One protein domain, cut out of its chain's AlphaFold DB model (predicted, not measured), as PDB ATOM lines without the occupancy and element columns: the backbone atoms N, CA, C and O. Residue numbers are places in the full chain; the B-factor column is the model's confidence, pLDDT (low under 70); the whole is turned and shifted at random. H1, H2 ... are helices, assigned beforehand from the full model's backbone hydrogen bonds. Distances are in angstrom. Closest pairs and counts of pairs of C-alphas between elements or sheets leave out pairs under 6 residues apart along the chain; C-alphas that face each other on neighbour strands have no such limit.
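AT A GLANCE: This is residues 987 to 1090 of the 1156 residues of an uncharacterized protein of Lachnospiraceae bacterium (UniProt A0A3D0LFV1). One long helix, H2, runs through the middle, and four others stand round it in a loose ring: H1 and H5 on opposite sides, H6 and H4 on the other two. H1 and H2 make a long helical hairpin; short H3 packs on the last turn of H2 at one end of the body, and the tiny H7 sits beside H5 and H6. The printed part has 104 residues with seven named helices, H1 to H7 in chain order, and no named strand: the class is all helix. It is compact, with a radius of gyration of the C-alphas of 12.9 A, and spans 37 by 25 by 24 A.

IN THESE COORDINATES: Find C-alpha 987 at (177.794, 174.729, 179.896); from there H1 runs 24.5 A to residue 1003. H2, residues 1011 to 1031, begins at C-alpha 1011, (179.659, 205.179, 178.577), and is 30.7 A long. Next come H3, residues 1038 to 1044, 9.9 A; H4, residues 1046 to 1055, 14.5 A; and H5, residues 1057 to 1068, 16.5 A. H6, residues 1074 to 1082, measures 12.2 A, and H7, residues 1085 to 1089, measures 6.5 A and ends at C-alpha 1089, (162.662, 191.000, 187.853).

HOW THE PARTS SIT: Start from H1: it touches H2, the hub, at a steep tilt of 40 degrees, opposite ways, with the C-alphas of Lys 994 and Ile 1024 closest at 4.6 A. With residues 998 to 1002 alone H1 touches H6, at a shallow tilt of 26 degrees; the closest C-alphas, of Thr 1002 and Glu 1075, are 5.1 A apart. H3 only just touches H2, with 3 pairs of C-alphas within 8 A; Val 1030 and Tyr 1038 have the closest, 5.7 A apart. Look at Ala 1022 and Lys 1050, whose C-alphas, 5.9 A apart, are the closest of H2 and H4, which touch at a steep tilt of 57 degrees. H5 only just touches H2, with 3 such pairs, closest at the C-alphas of His 1018 and Ile 1063, 6.7 A. H6 touches H2 at a shallow tilt of 33 degrees, only just short of steep, the same way, closest at the C-alphas of Ile 1024 and Ser 1082, 6.4 A. H7 is close to H5 but not clearly touching, 7.7 A between the C-alphas of Leu 1062 and Arg 1089. H1 and H5 are apart, and so are H4 and H6. In each of the seven helices every O i to N i+4 pair is within hydrogen-bond range.

THE WHOLE: The two C-alphas farthest apart, of Glu 1043 and Gln 1070, are 38.6 A from each other. The printed part has no cut, and no link is long. The mean pLDDT of the printed part is 82.4; look for values under 70 at residues 1034 to 1036 and 1084 to 1089.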
ATOM      1  N   ASN A 987     178.166 174.402 178.524       86.56
ATOM      2  CA  ASN A 987     177.794 174.729 179.896       86.56
ATOM      3  C   ASN A 987     179.020 175.139 180.717       86.56
ATOM      4  O   ASN A 987     178.960 176.130 181.445       86.56
ATOM      5  N   SER A 988     180.135 174.418 180.561       84.44
ATOM      6  CA  SER A 988     181.414 174.770 181.179       84.44
ATOM      7  C   SER A 988     181.878 176.162 180.749       84.44
ATOM      8  O   SER A 988     182.231 176.962 181.610       84.44
ATOM      9  N   VAL A 989     181.793 176.496 179.453       85.06
ATOM     10  CA  VAL A 989     182.158 177.833 178.941       85.06
ATOM     11  C   VAL A 989     181.329 178.926 179.615       85.06
ATOM     12  O   VAL A 989     181.868 179.938 180.057       85.06
ATOM     13  N   ALA A 990     180.010 178.736 179.718       86.44
ATOM     14  CA  ALA A 990     179.133 179.713 180.361       86.44
ATOM     15  C   ALA A 990     179.489 179.906 181.847       86.44
ATOM     16  O   ALA A 990     179.545 181.037 182.331       86.44
ATOM     17  N   ILE A 991     179.771 178.815 182.567       86.38
ATOM     18  CA  ILE A 991     180.175 178.856 183.979       86.38
ATOM     19  C   ILE A 991     181.527 179.565 184.144       86.38
ATOM     20  O   ILE A 991     181.632 180.450 184.992       86.38
ATOM     21  N   ASN A 992     182.518 179.242 183.311       84.44
ATOM     22  CA  ASN A 992     183.835 179.885 183.317       84.44
ATOM     23  C   ASN A 992     183.713 181.396 183.082       84.44
ATOM     24  O   ASN A 992     184.233 182.188 183.862       84.44
ATOM     25  N   LYS A 993     182.914 181.818 182.092       86.44
ATOM     26  CA  LYS A 993     182.669 183.246 181.838       86.44
ATOM     27  C   LYS A 993     181.962 183.958 182.980       86.44
ATOM     28  O   LYS A 993     182.231 185.132 183.211       86.44
ATOM     29  N   LYS A 994     181.074 183.278 183.710       89.38
ATOM     30  CA  LYS A 994     180.506 183.831 184.945       89.38
ATOM     31  C   LYS A 994     181.587 184.028 186.000       89.38
ATOM     32  O   LYS A 994     181.575 185.075 186.636       89.38
ATOM     33  N   LEU A 995     182.467 183.050 186.215       86.75
ATOM     34  CA  LEU A 995     183.550 183.173 187.193       86.75
ATOM     35  C   LEU A 995     184.450 184.361 186.841       86.75
ATOM     36  O   LEU A 995     184.630 185.237 187.678       86.75
ATOM     37  N   ASP A 996     184.881 184.467 185.583       86.44
ATOM     38  CA  ASP A 996     185.657 185.610 185.091       86.44
ATOM     39  C   ASP A 996     184.909 186.936 185.260       86.44
ATOM     40  O   ASP A 996     185.496 187.939 185.666       86.44
ATOM     41  N   ALA A 997     183.607 186.964 184.957       88.25
ATOM     42  CA  ALA A 997     182.794 188.165 185.090       88.25
ATOM     43  C   ALA A 997     182.625 188.594 186.550       88.25
ATOM     44  O   ALA A 997     182.692 189.787 186.836       88.25
ATOM     45  N   VAL A 998     182.436 187.646 187.470       86.69
ATOM     46  CA  VAL A 998     182.381 187.916 188.910       86.69
ATOM     47  C   VAL A 998     183.729 188.437 189.395       86.69
ATOM     48  O   VAL A 998     183.746 189.480 190.038       86.69
ATOM     49  N   THR A 999     184.837 187.791 189.026       87.38
ATOM     50  CA  THR A 999     186.194 188.229 189.388       87.38
ATOM     51  C   THR A 999     186.456 189.659 188.916       87.38
ATOM     52  O   THR A 999     186.772 190.526 189.730       87.38
ATOM     53  N   LYS A1000     186.206 189.952 187.634       87.94
ATOM     54  CA  LYS A1000     186.370 191.303 187.077       87.94
ATOM     55  C   LYS A1000     185.486 192.330 187.767       87.94
ATOM     56  O   LYS A1000     185.936 193.437 188.023       87.94
ATOM     57  N   LEU A1001     184.242 191.974 188.092       84.62
ATOM     58  CA  LEU A1001     183.351 192.852 188.849       84.62
ATOM     59  C   LEU A1001     183.876 193.107 190.263       84.62
ATOM     60  O   LEU A1001     183.818 194.239 190.721       84.62
ATOM     61  N   THR A1002     184.411 192.097 190.947       80.75
ATOM     62  CA  THR A1002     184.985 192.266 192.292       80.75
ATOM     63  C   THR A1002     186.294 193.056 192.298       80.75
ATOM     64  O   THR A1002     186.610 193.690 193.298       80.75
ATOM     65  N   GLU A1003     187.025 193.079 191.181       83.75
ATOM     66  CA  GLU A1003     188.218 193.914 190.987       83.75
ATOM     67  C   GLU A1003     187.875 195.394 190.725       83.75
ATOM     68  O   GLU A1003     188.735 196.267 190.860       83.75
ATOM     69  N   MET A1004     186.621 195.711 190.380       85.00
ATOM     70  CA  MET A1004     186.188 197.098 190.202       85.00
ATOM     71  C   MET A1004     186.082 197.809 191.554       85.00
ATOM     72  O   MET A1004     185.338 197.403 192.444       85.00
ATOM     73  N   THR A1005     186.762 198.948 191.684       78.25
ATOM     74  CA  THR A1005     186.750 199.761 192.913       78.25
ATOM     75  C   THR A1005     185.447 200.541 193.114       78.25
ATOM     76  O   THR A1005     185.103 200.880 194.245       78.25
ATOM     77  N   ALA A1006     184.699 200.824 192.042       83.81
ATOM     78  CA  ALA A1006     183.413 201.519 192.088       83.81
ATOM     79  C   ALA A1006     182.518 201.149 190.894       83.81
ATOM     80  O   ALA A1006     182.993 200.664 189.867       83.81
ATOM     81  N   MET A1007     181.210 201.419 191.011       85.12
ATOM     82  CA  MET A1007     180.282 201.263 189.888       85.12
ATOM     83  C   MET A1007     180.642 202.226 188.739       85.12
ATOM     84  O   MET A1007     180.905 203.408 188.989       85.12
ATOM     85  N   PRO A1008     180.631 201.751 187.483       84.25
ATOM     86  CA  PRO A1008     181.135 202.507 186.344       84.25
ATOM     87  C   PRO A1008     180.255 203.700 185.967       84.25
ATOM     88  O   PRO A1008     179.025 203.649 186.060       84.25
ATOM     89  N   ARG A1009     180.900 204.782 185.517       79.12
ATOM     90  CA  ARG A1009     180.243 206.072 185.226       79.12
ATOM     91  C   ARG A1009     180.401 206.518 183.778       79.12
ATOM     92  O   ARG A1009     179.578 207.296 183.295       79.12
ATOM     93  N   SER A1010     181.429 206.044 183.076       84.69
ATOM     94  CA  SER A1010     181.606 206.348 181.658       84.69
ATOM     95  C   SER A1010     180.742 205.449 180.771       84.69
ATOM     96  O   SER A1010     180.335 204.345 181.135       84.69
ATOM     97  N   LYS A1011     180.469 205.917 179.551       83.31
ATOM     98  CA  LYS A1011     179.659 205.179 178.577       83.31
ATOM     99  C   LYS A1011     180.267 203.822 178.204       83.31
ATOM    100  O   LYS A1011     179.506 202.898 177.929       83.31
ATOM    101  N   ASP A1012     181.592 203.706 178.166       82.50
ATOM    102  CA  ASP A1012     182.265 202.473 177.756       82.50
ATOM    103  C   ASP A1012     182.390 201.474 178.910       82.50
ATOM    104  O   ASP A1012     182.028 200.314 178.721       82.50
ATOM    105  N   GLU A1013     182.712 201.923 180.125       82.31
ATOM    106  CA  GLU A1013     182.683 201.048 181.307       82.31
ATOM    107  C   GLU A1013     181.256 200.550 181.615       82.31
ATOM    108  O   GLU A1013     181.057 199.416 182.043       82.31
ATOM    109  N   ILE A1014     180.219 201.359 181.349       86.31
ATOM    110  CA  ILE A1014     178.823 200.912 181.469       86.31
ATOM    111  C   ILE A1014     178.512 199.809 180.449       86.31
ATOM    112  O   ILE A1014     177.781 198.870 180.773       86.31
ATOM    113  N   LYS A1015     179.026 199.881 179.213       86.56
ATOM    114  CA  LYS A1015     178.844 198.791 178.234       86.56
ATOM    115  C   LYS A1015     179.554 197.519 178.689       86.56
ATOM    116  O   LYS A1015     178.993 196.436 178.525       86.56
ATOM    117  N   GLU A1016     180.752 197.650 179.251       87.00
ATOM    118  CA  GLU A1016     181.496 196.529 179.819       87.00
ATOM    119  C   GLU A1016     180.717 195.882 180.967       87.00
ATOM    120  O   GLU A1016     180.482 194.676 180.935       87.00
ATOM    121  N   LEU A1017     180.166 196.681 181.884       87.69
ATOM    122  CA  LEU A1017     179.300 196.194 182.958       87.69
ATOM    123  C   LEU A1017     178.084 195.422 182.433       87.69
ATOM    124  O   LEU A1017     177.769 194.349 182.941       87.69
ATOM    125  N   HIS A1018     177.405 195.934 181.401       88.56
ATOM    126  CA  HIS A1018     176.290 195.218 180.771       88.56
ATOM    127  C   HIS A1018     176.736 193.869 180.193       88.56
ATOM    128  O   HIS A1018     175.987 192.898 180.273       88.56
ATOM    129  N   SER A1019     177.936 193.806 179.611       89.94
ATOM    130  CA  SER A1019     178.514 192.574 179.072       89.94
ATOM    131  C   SER A1019     178.814 191.555 180.178       89.94
ATOM    132  O   SER A1019     178.370 190.414 180.059       89.94
ATOM    133  N   LEU A1020     179.480 191.971 181.262       90.44
ATOM    134  CA  LEU A1020     179.797 191.117 182.419       90.44
ATOM    135  C   LEU A1020     178.517 190.626 183.116       90.44
ATOM    136  O   LEU A1020     178.367 189.443 183.417       90.44
ATOM    137  N   ALA A1021     177.536 191.514 183.294       89.06
ATOM    138  CA  ALA A1021     176.234 191.167 183.854       89.06
ATOM    139  C   ALA A1021     175.461 190.164 182.983       89.06
ATOM    140  O   ALA A1021     174.747 189.304 183.504       89.06
ATOM    141  N   ALA A1022     175.603 190.261 181.658       89.94
ATOM    142  CA  ALA A1022     174.999 189.306 180.745       89.94
ATOM    143  C   ALA A1022     175.650 187.922 180.889       89.94
ATOM    144  O   ALA A1022     174.912 186.946 180.953       89.94
ATOM    145  N   ASP A1023     176.977 187.822 181.026       89.94
ATOM    146  CA  ASP A1023     177.666 186.536 181.254       89.94
ATOM    147  C   ASP A1023     177.162 185.832 182.527       89.94
ATOM    148  O   ASP A1023     176.838 184.642 182.497       89.94
ATOM    149  N   ILE A1024     176.994 186.580 183.626       88.62
ATOM    150  CA  ILE A1024     176.443 186.052 184.885       88.62
ATOM    151  C   ILE A1024     175.014 185.530 184.687       88.62
ATOM    152  O   ILE A1024     174.680 184.436 185.154       88.62
ATOM    153  N   LEU A1025     174.169 186.285 183.979       85.69
ATOM    154  CA  LEU A1025     172.781 185.897 183.731       85.69
ATOM    155  C   LEU A1025     172.673 184.671 182.812       85.69
ATOM    156  O   LEU A1025     171.850 183.791 183.070       85.69
ATOM    157  N   VAL A1026     173.505 184.588 181.768       87.62
ATOM    158  CA  VAL A1026     173.555 183.435 180.858       87.62
ATOM    159  C   VAL A1026     173.914 182.170 181.632       87.62
ATOM    160  O   VAL A1026     173.152 181.206 181.598       87.62
ATOM    161  N   ALA A1027     174.997 182.191 182.410       86.94
ATOM    162  CA  ALA A1027     175.401 181.047 183.224       86.94
ATOM    163  C   ALA A1027     174.322 180.630 184.227       86.94
ATOM    164  O   ALA A1027     174.121 179.445 184.486       86.94
ATOM    165  N   LYS A1028     173.583 181.593 184.781       83.00
ATOM    166  CA  LYS A1028     172.489 181.305 185.704       83.00
ATOM    167  C   LYS A1028     171.331 180.559 185.034       83.00
ATOM    168  O   LYS A1028     170.824 179.593 185.602       83.00
ATOM    169  N   ILE A1029     170.942 180.980 183.830       81.12
ATOM    170  CA  ILE A1029     169.926 180.293 183.017       81.12
ATOM    171  C   ILE A1029     170.398 178.876 182.653       81.12
ATOM    172  O   ILE A1029     169.594 177.951 182.628       81.12
ATOM    173  N   VAL A1030     171.702 178.694 182.432       82.31
ATOM    174  CA  VAL A1030     172.315 177.391 182.135       82.31
ATOM    175  C   VAL A1030     172.314 176.443 183.339       82.31
ATOM    176  O   VAL A1030     171.958 175.273 183.205       82.31
ATOM    177  N   VAL A1031     172.686 176.933 184.527       80.12
ATOM    178  CA  VAL A1031     172.720 176.135 185.769       80.12
ATOM    179  C   VAL A1031     171.312 175.690 186.175       80.12
ATOM    180  O   VAL A1031     171.108 174.544 186.582       80.12
ATOM    181  N   ALA A1032     170.319 176.561 186.007       73.62
ATOM    182  CA  ALA A1032     168.918 176.223 186.194       73.62
ATOM    183  C   ALA A1032     168.376 175.513 184.942       73.62
ATOM    184  O   ALA A1032     167.619 176.100 184.183       73.62
ATOM    185  N   LYS A1033     168.732 174.239 184.724       72.25
ATOM    186  CA  LYS A1033     168.339 173.437 183.535       72.25
ATOM    187  C   LYS A1033     166.828 173.429 183.219       72.25
ATOM    188  O   LYS A1033     166.436 173.102 182.102       72.25
ATOM    189  N   SER A1034     165.981 173.751 184.198       67.75
ATOM    190  CA  SER A1034     164.520 173.898 184.083       67.75
ATOM    191  C   SER A1034     164.044 175.331 183.781       67.75
ATOM    192  O   SER A1034     162.842 175.567 183.665       67.75
ATOM    193  N   SER A1035     164.957 176.298 183.674       69.69
ATOM    194  CA  SER A1035     164.665 177.703 183.396       69.69
ATOM    195  C   SER A1035     164.170 177.878 181.961       69.69
ATOM    196  O   SER A1035     164.803 177.360 181.033       69.69
ATOM    197  N   PRO A1036     163.123 178.695 181.741       66.81
ATOM    198  CA  PRO A1036     162.788 179.174 180.408       66.81
ATOM    199  C   PRO A1036     164.000 179.888 179.798       66.81
ATOM    200  O   PRO A1036     164.532 180.830 180.394       66.81
ATOM    201  N   GLY A1037     164.471 179.405 178.651       72.94
ATOM    202  CA  GLY A1037     165.675 179.885 177.971       72.94
ATOM    203  C   GLY A1037     166.832 178.885 177.904       72.94
ATOM    204  O   GLY A1037     167.730 179.098 177.091       72.94
ATOM    205  N   TYR A1038     166.827 177.791 178.679       80.94
ATOM    206  CA  TYR A1038     167.884 176.770 178.600       80.94
ATOM    207  C   TYR A1038     167.899 176.043 177.246       80.94
ATOM    208  O   TYR A1038     168.968 175.815 176.678       80.94
ATOM    209  N   LYS A1039     166.727 175.730 176.672       76.56
ATOM    210  CA  LYS A1039     166.660 175.115 175.333       76.56
ATOM    211  C   LYS A1039     167.132 176.099 174.269       76.56
ATOM    212  O   LYS A1039     167.932 175.746 173.410       76.56
ATOM    213  N   THR A1040     166.706 177.354 174.391       76.38
ATOM    214  CA  THR A1040     167.141 178.424 173.486       76.38
ATOM    215  C   THR A1040     168.660 178.649 173.559       76.38
ATOM    216  O   THR A1040     169.301 178.880 172.536       76.38
ATOM    217  N   PHE A1041     169.269 178.526 174.745       84.56
ATOM    218  CA  PHE A1041     170.724 178.551 174.915       84.56
ATOM    219  C   PHE A1041     171.410 177.399 174.172       84.56
ATOM    220  O   PHE A1041     172.362 177.652 173.436       84.56
ATOM    221  N   LYS A1042     170.909 176.161 174.299       81.50
ATOM    222  CA  LYS A1042     171.465 175.002 173.580       81.50
ATOM    223  C   LYS A1042     171.443 175.183 172.062       81.50
ATOM    224  O   LYS A1042     172.387 174.795 171.382       81.50
ATOM    225  N   GLU A1043     170.385 175.793 171.535       73.44
ATOM    226  CA  GLU A1043     170.247 176.048 170.097       73.44
ATOM    227  C   GLU A1043     171.139 177.189 169.590       73.44
ATOM    228  O   GLU A1043     171.538 177.196 168.427       73.44
ATOM    229  N   MET A1044     171.416 178.185 170.433       78.69
ATOM    230  CA  MET A1044     172.114 179.405 170.027       78.69
ATOM    231  C   MET A1044     173.612 179.387 170.331       78.69
ATOM    232  O   MET A1044     174.372 180.042 169.617       78.69
ATOM    233  N   GLY A1045     174.029 178.687 171.384       81.69
ATOM    234  CA  GLY A1045     175.366 178.807 171.958       81.69
ATOM    235  C   GLY A1045     175.539 180.076 172.801       81.69
ATOM    236  O   GLY A1045     174.735 181.016 172.754       81.69
ATOM    237  N   ASN A1046     176.621 180.118 173.581       85.50
ATOM    238  CA  ASN A1046     176.835 181.126 174.624       85.50
ATOM    239  C   ASN A1046     176.807 182.577 174.107       85.50
ATOM    240  O   ASN A1046     176.035 183.403 174.594       85.50
ATOM    241  N   GLU A1047     177.609 182.898 173.089       83.69
ATOM    242  CA  GLU A1047     177.756 184.279 172.597       83.69
ATOM    243  C   GLU A1047     176.494 184.826 171.933       83.69
ATOM    244  O   GLU A1047     176.130 185.995 172.088       83.69
ATOM    245  N   ALA A1048     175.805 183.984 171.170       80.25
ATOM    246  CA  ALA A1048     174.574 184.375 170.510       80.25
ATOM    247  C   ALA A1048     173.451 184.600 171.530       80.25
ATOM    248  O   ALA A1048     172.696 185.565 171.403       80.25
ATOM    249  N   PHE A1049     173.375 183.748 172.554       84.62
ATOM    250  CA  PHE A1049     172.425 183.886 173.651       84.62
ATOM    251  C   PHE A1049     172.697 185.146 174.488       84.62
ATOM    252  O   PHE A1049     171.784 185.941 174.725       84.62
ATOM    253  N   LYS A1050     173.968 185.425 174.807       89.19
ATOM    254  CA  LYS A1050     174.406 186.680 175.439       89.19
ATOM    255  C   LYS A1050     173.966 187.913 174.649       89.19
ATOM    256  O   LYS A1050     173.471 188.879 175.228       89.19
ATOM    257  N   LYS A1051     174.097 187.901 173.318       85.69
ATOM    258  CA  LYS A1051     173.642 189.017 172.467       85.69
ATOM    259  C   LYS A1051     172.132 189.251 172.562       85.69
ATOM    260  O   LYS A1051     171.714 190.405 172.504       85.69
ATOM    261  N   GLU A1052     171.316 188.210 172.717       82.25
ATOM    262  CA  GLU A1052     169.868 188.379 172.917       82.25
ATOM    263  C   GLU A1052     169.536 188.943 174.301       82.25
ATOM    264  O   GLU A1052     168.717 189.860 174.402       82.25
ATOM    265  N   VAL A1053     170.246 188.504 175.346       84.25
ATOM    266  CA  VAL A1053     170.174 189.127 176.680       84.25
ATOM    267  C   VAL A1053     170.507 190.621 176.591       84.25
ATOM    268  O   VAL A1053     169.737 191.465 177.046       84.25
ATOM    269  N   LEU A1054     171.600 190.971 175.909       87.44
ATOM    270  CA  LEU A1054     172.039 192.356 175.728       87.44
ATOM    271  C   LEU A1054     171.085 193.206 174.882       87.44
ATOM    272  O   LEU A1054     171.111 194.429 174.993       87.44
ATOM    273  N   LYS A1055     170.252 192.615 174.019       84.38
ATOM    274  CA  LYS A1055     169.216 193.342 173.262       84.38
ATOM    275  C   LYS A1055     167.958 193.590 174.092       84.38
ATOM    276  O   LYS A1055     167.196 194.501 173.763       84.38
ATOM    277  N   ASN A1056     167.741 192.814 175.152       84.25
ATOM    278  CA  ASN A1056     166.530 192.880 175.946       84.25
ATOM    279  C   ASN A1056     166.406 194.222 176.696       84.25
ATOM    280  O   ASN A1056     167.321 194.674 177.385       84.25
ATOM    281  N   LYS A1057     165.247 194.878 176.549       83.19
ATOM    282  CA  LYS A1057     164.983 196.192 177.153       83.19
ATOM    283  C   LYS A1057     164.872 196.129 178.682       83.19
ATOM    284  O   LYS A1057     165.338 197.056 179.336       83.19
ATOM    285  N   GLU A1058     164.307 195.057 179.240       81.62
ATOM    286  CA  GLU A1058     164.209 194.864 180.697       81.62
ATOM    287  C   GLU A1058     165.577 194.617 181.316       81.62
ATOM    288  O   GLU A1058     165.884 195.205 182.346       81.62
ATOM    289  N   PHE A1059     166.430 193.827 180.657       85.62
ATOM    290  CA  PHE A1059     167.809 193.620 181.089       85.62
ATOM    291  C   PHE A1059     168.558 194.953 181.183       85.62
ATOM    292  O   PHE A1059     169.083 195.294 182.239       85.62
ATOM    293  N   LYS A1060     168.527 195.775 180.125       85.62
ATOM    294  CA  LYS A1060     169.158 197.108 180.149       85.62
ATOM    295  C   LYS A1060     168.588 198.011 181.241       85.62
ATOM    296  O   LYS A1060     169.345 198.718 181.905       85.62
ATOM    297  N   ALA A1061     167.268 198.005 181.429       83.69
ATOM    298  CA  ALA A1061     166.614 198.799 182.464       83.69
ATOM    299  C   ALA A1061     167.019 198.342 183.876       83.69
ATOM    300  O   ALA A1061     167.293 199.183 184.733       83.69
ATOM    301  N   LEU A1062     167.130 197.029 184.095       84.44
ATOM    302  CA  LEU A1062     167.580 196.431 185.349       84.44
ATOM    303  C   LEU A1062     169.016 196.853 185.675       84.44
ATOM    304  O   LEU A1062     169.261 197.393 186.750       84.44
ATOM    305  N   ILE A1063     169.947 196.705 184.724       87.62
ATOM    306  CA  ILE A1063     171.345 197.122 184.922       87.62
ATOM    307  C   ILE A1063     171.439 198.636 185.155       87.62
ATOM    308  O   ILE A1063     172.131 199.081 186.065       87.62
ATOM    309  N   THR A1064     170.682 199.440 184.402       84.50
ATOM    310  CA  THR A1064     170.626 200.901 184.594       84.50
ATOM    311  C   THR A1064     170.107 201.288 185.982       84.50
ATOM    312  O   THR A1064     170.566 202.276 186.550       84.50
ATOM    313  N   THR A1065     169.169 200.519 186.540       84.44
ATOM    314  CA  THR A1065     168.650 200.741 187.899       84.44
ATOM    315  C   THR A1065     169.741 200.500 188.936       84.44
ATOM    316  O   THR A1065     169.944 201.346 189.799       84.44
ATOM    317  N   TYR A1066     170.508 199.418 188.793       85.50
ATOM    318  CA  TYR A1066     171.629 199.124 189.686       85.50
ATOM    319  C   TYR A1066     172.776 200.131 189.585       85.50
ATOM    320  O   TYR A1066     173.363 200.479 190.600       85.50
ATOM    321  N   ILE A1067     173.069 200.657 188.391       85.31
ATOM    322  CA  ILE A1067     174.074 201.722 188.218       85.31
ATOM    323  C   ILE A1067     173.658 203.012 188.947       85.31
ATOM    324  O   ILE A1067     174.507 203.762 189.420       85.31
ATOM    325  N   ARG A1068     172.352 203.302 189.013       84.00
ATOM    326  CA  ARG A1068     171.813 204.519 189.645       84.00
ATOM    327  C   ARG A1068     171.646 204.399 191.159       84.00
ATOM    328  O   ARG A1068     171.429 205.421 191.809       84.00
ATOM    329  N   ASP A1069     171.721 203.192 191.708       84.25
ATOM    330  CA  ASP A1069     171.634 202.961 193.144       84.25
ATOM    331  C   ASP A1069     172.956 203.352 193.822       84.25
ATOM    332  O   ASP A1069     174.000 202.739 193.611       84.25
ATOM    333  N   GLN A1070     172.899 204.392 194.657       79.31
ATOM    334  CA  GLN A1070     174.063 204.941 195.357       79.31
ATOM    335  C   GLN A1070     174.671 203.972 196.382       79.31
ATOM    336  O   GLN A1070     175.823 204.154 196.770       79.31
ATOM    337  N   ASN A1071     173.928 202.945 196.807       83.50
ATOM    338  CA  ASN A1071     174.385 201.936 197.765       83.50
ATOM    339  C   ASN A1071     174.908 200.653 197.093       83.50
ATOM    340  O   ASN A1071     175.326 199.716 197.795       83.50
ATOM    341  N   MET A1072     174.864 200.595 195.758       86.31
ATOM    342  CA  MET A1072     175.287 199.441 194.976       86.31
ATOM    343  C   MET A1072     176.802 199.446 194.774       86.31
ATOM    344  O   MET A1072     177.374 200.389 194.226       86.31
ATOM    345  N   THR A1073     177.460 198.370 195.203       85.94
ATOM    346  CA  THR A1073     178.878 198.109 194.920       85.94
ATOM    347  C   THR A1073     178.996 197.037 193.835       85.94
ATOM    348  O   THR A1073     178.079 196.224 193.700       85.94
ATOM    349  N   PRO A1074     180.109 196.979 193.083       84.06
ATOM    350  CA  PRO A1074     180.330 195.921 192.093       84.06
ATOM    351  C   PRO A1074     180.199 194.495 192.662       84.06
ATOM    352  O   PRO A1074     179.607 193.623 192.028       84.06
ATOM    353  N   GLU A1075     180.646 194.277 193.902       81.12
ATOM    354  CA  GLU A1075     180.478 193.011 194.627       81.12
ATOM    355  C   GLU A1075     178.999 192.695 194.930       81.12
ATOM    356  O   GLU A1075     178.512 191.613 194.597       81.12
ATOM    357  N   LYS A1076     178.242 193.654 195.490       83.81
ATOM    358  CA  LYS A1076     176.797 193.484 195.741       83.81
ATOM    359  C   LYS A1076     176.027 193.236 194.446       83.81
ATOM    360  O   LYS A1076     175.125 192.403 194.419       83.81
ATOM    361  N   PHE A1077     176.418 193.916 193.375       85.69
ATOM    362  CA  PHE A1077     175.850 193.755 192.043       85.69
ATOM    363  C   PHE A1077     176.080 192.341 191.494       85.69
ATOM    364  O   PHE A1077     175.137 191.707 191.016       85.69
ATOM    365  N   ALA A1078     177.300 191.806 191.614       83.50
ATOM    366  CA  ALA A1078     177.622 190.439 191.208       83.50
ATOM    367  C   ALA A1078     176.830 189.387 192.013       83.50
ATOM    368  O   ALA A1078     176.333 188.411 191.437       83.50
ATOM    369  N   ILE A1079     176.658 189.604 193.325       82.56
ATOM    370  CA  ILE A1079     175.854 188.745 194.210       82.56
ATOM    371  C   ILE A1079     174.369 188.800 193.827       82.56
ATOM    372  O   ILE A1079     173.741 187.752 193.672       82.56
ATOM    373  N   GLU A1080     173.798 189.990 193.623       82.00
ATOM    374  CA  GLU A1080     172.373 190.150 193.298       82.00
ATOM    375  C   GLU A1080     172.030 189.577 191.914       82.00
ATOM    376  O   GLU A1080     170.987 188.939 191.753       82.00
ATOM    377  N   LEU A1081     172.923 189.721 190.929       80.44
ATOM    378  CA  LEU A1081     172.778 189.081 189.616       80.44
ATOM    379  C   LEU A1081     172.912 187.557 189.679       80.44
ATOM    380  O   LEU A1081     172.226 186.843 188.941       80.44
ATOM    381  N   SER A1082     173.764 187.053 190.570       78.50
ATOM    382  CA  SER A1082     173.923 185.617 190.800       78.50
ATOM    383  C   SER A1082     172.749 185.010 191.586       78.50
ATOM    384  O   SER A1082     172.451 183.830 191.404       78.50
ATOM    385  N   GLY A1083     172.055 185.801 192.414       73.69
ATOM    386  CA  GLY A1083     170.925 185.387 193.258       73.69
ATOM    387  C   GLY A1083     169.551 185.457 192.577       73.69
ATOM    388  O   GLY A1083     169.368 186.112 191.551       73.69
ATOM    389  N   ASP A1084     168.552 184.754 193.123       66.50
ATOM    390  CA  ASP A1084     167.210 184.523 192.530       66.50
ATOM    391  C   ASP A1084     166.391 185.777 192.200       66.50
ATOM    392  O   ASP A1084     165.580 185.757 191.269       66.50
ATOM    393  N   GLY A1085     166.681 186.901 192.859       66.56
ATOM    394  CA  GLY A1085     165.997 188.176 192.643       66.56
ATOM    395  C   GLY A1085     166.109 188.733 191.218       66.56
ATOM    396  O   GLY A1085     165.133 189.283 190.706       66.56
ATOM    397  N   ALA A1086     167.248 188.554 190.534       68.81
ATOM    398  CA  ALA A1086     167.465 189.124 189.200       68.81
ATOM    399  C   ALA A1086     166.580 188.489 188.110       68.81
ATOM    400  O   ALA A1086     166.006 189.204 187.290       68.81
ATOM    401  N   LEU A1087     166.394 187.162 188.134       67.50
ATOM    402  CA  LEU A1087     165.492 186.468 187.200       67.50
ATOM    403  C   LEU A1087     164.026 186.821 187.485       67.50
ATOM    404  O   LEU A1087     163.251 187.048 186.560       67.50
ATOM    405  N   GLY A1088     163.661 186.961 188.765       64.88
ATOM    406  CA  GLY A1088     162.316 187.364 189.182       64.88
ATOM    407  C   GLY A1088     161.900 188.773 188.736       64.88
ATOM    408  O   GLY A1088     160.698 189.052 188.680       64.88
ATOM    409  N   ARG A1089     162.867 189.643 188.399       69.12
ATOM    410  CA  ARG A1089     162.662 191.000 187.853       69.12
ATOM    411  C   ARG A1089     162.616 191.047 186.314       69.12
ATOM    412  O   ARG A1089     162.157 192.046 185.771       69.12
ATOM    413  N   LEU A1090     163.005 189.974 185.618       73.06
ATOM    414  CA  LEU A1090     163.006 189.851 184.147       73.06
ATOM    415  C   LEU A1090     161.804 189.035 183.630       73.06
ATOM    416  O   LEU A1090     161.936 188.161 182.771       73.06
TER     417      LEU A1090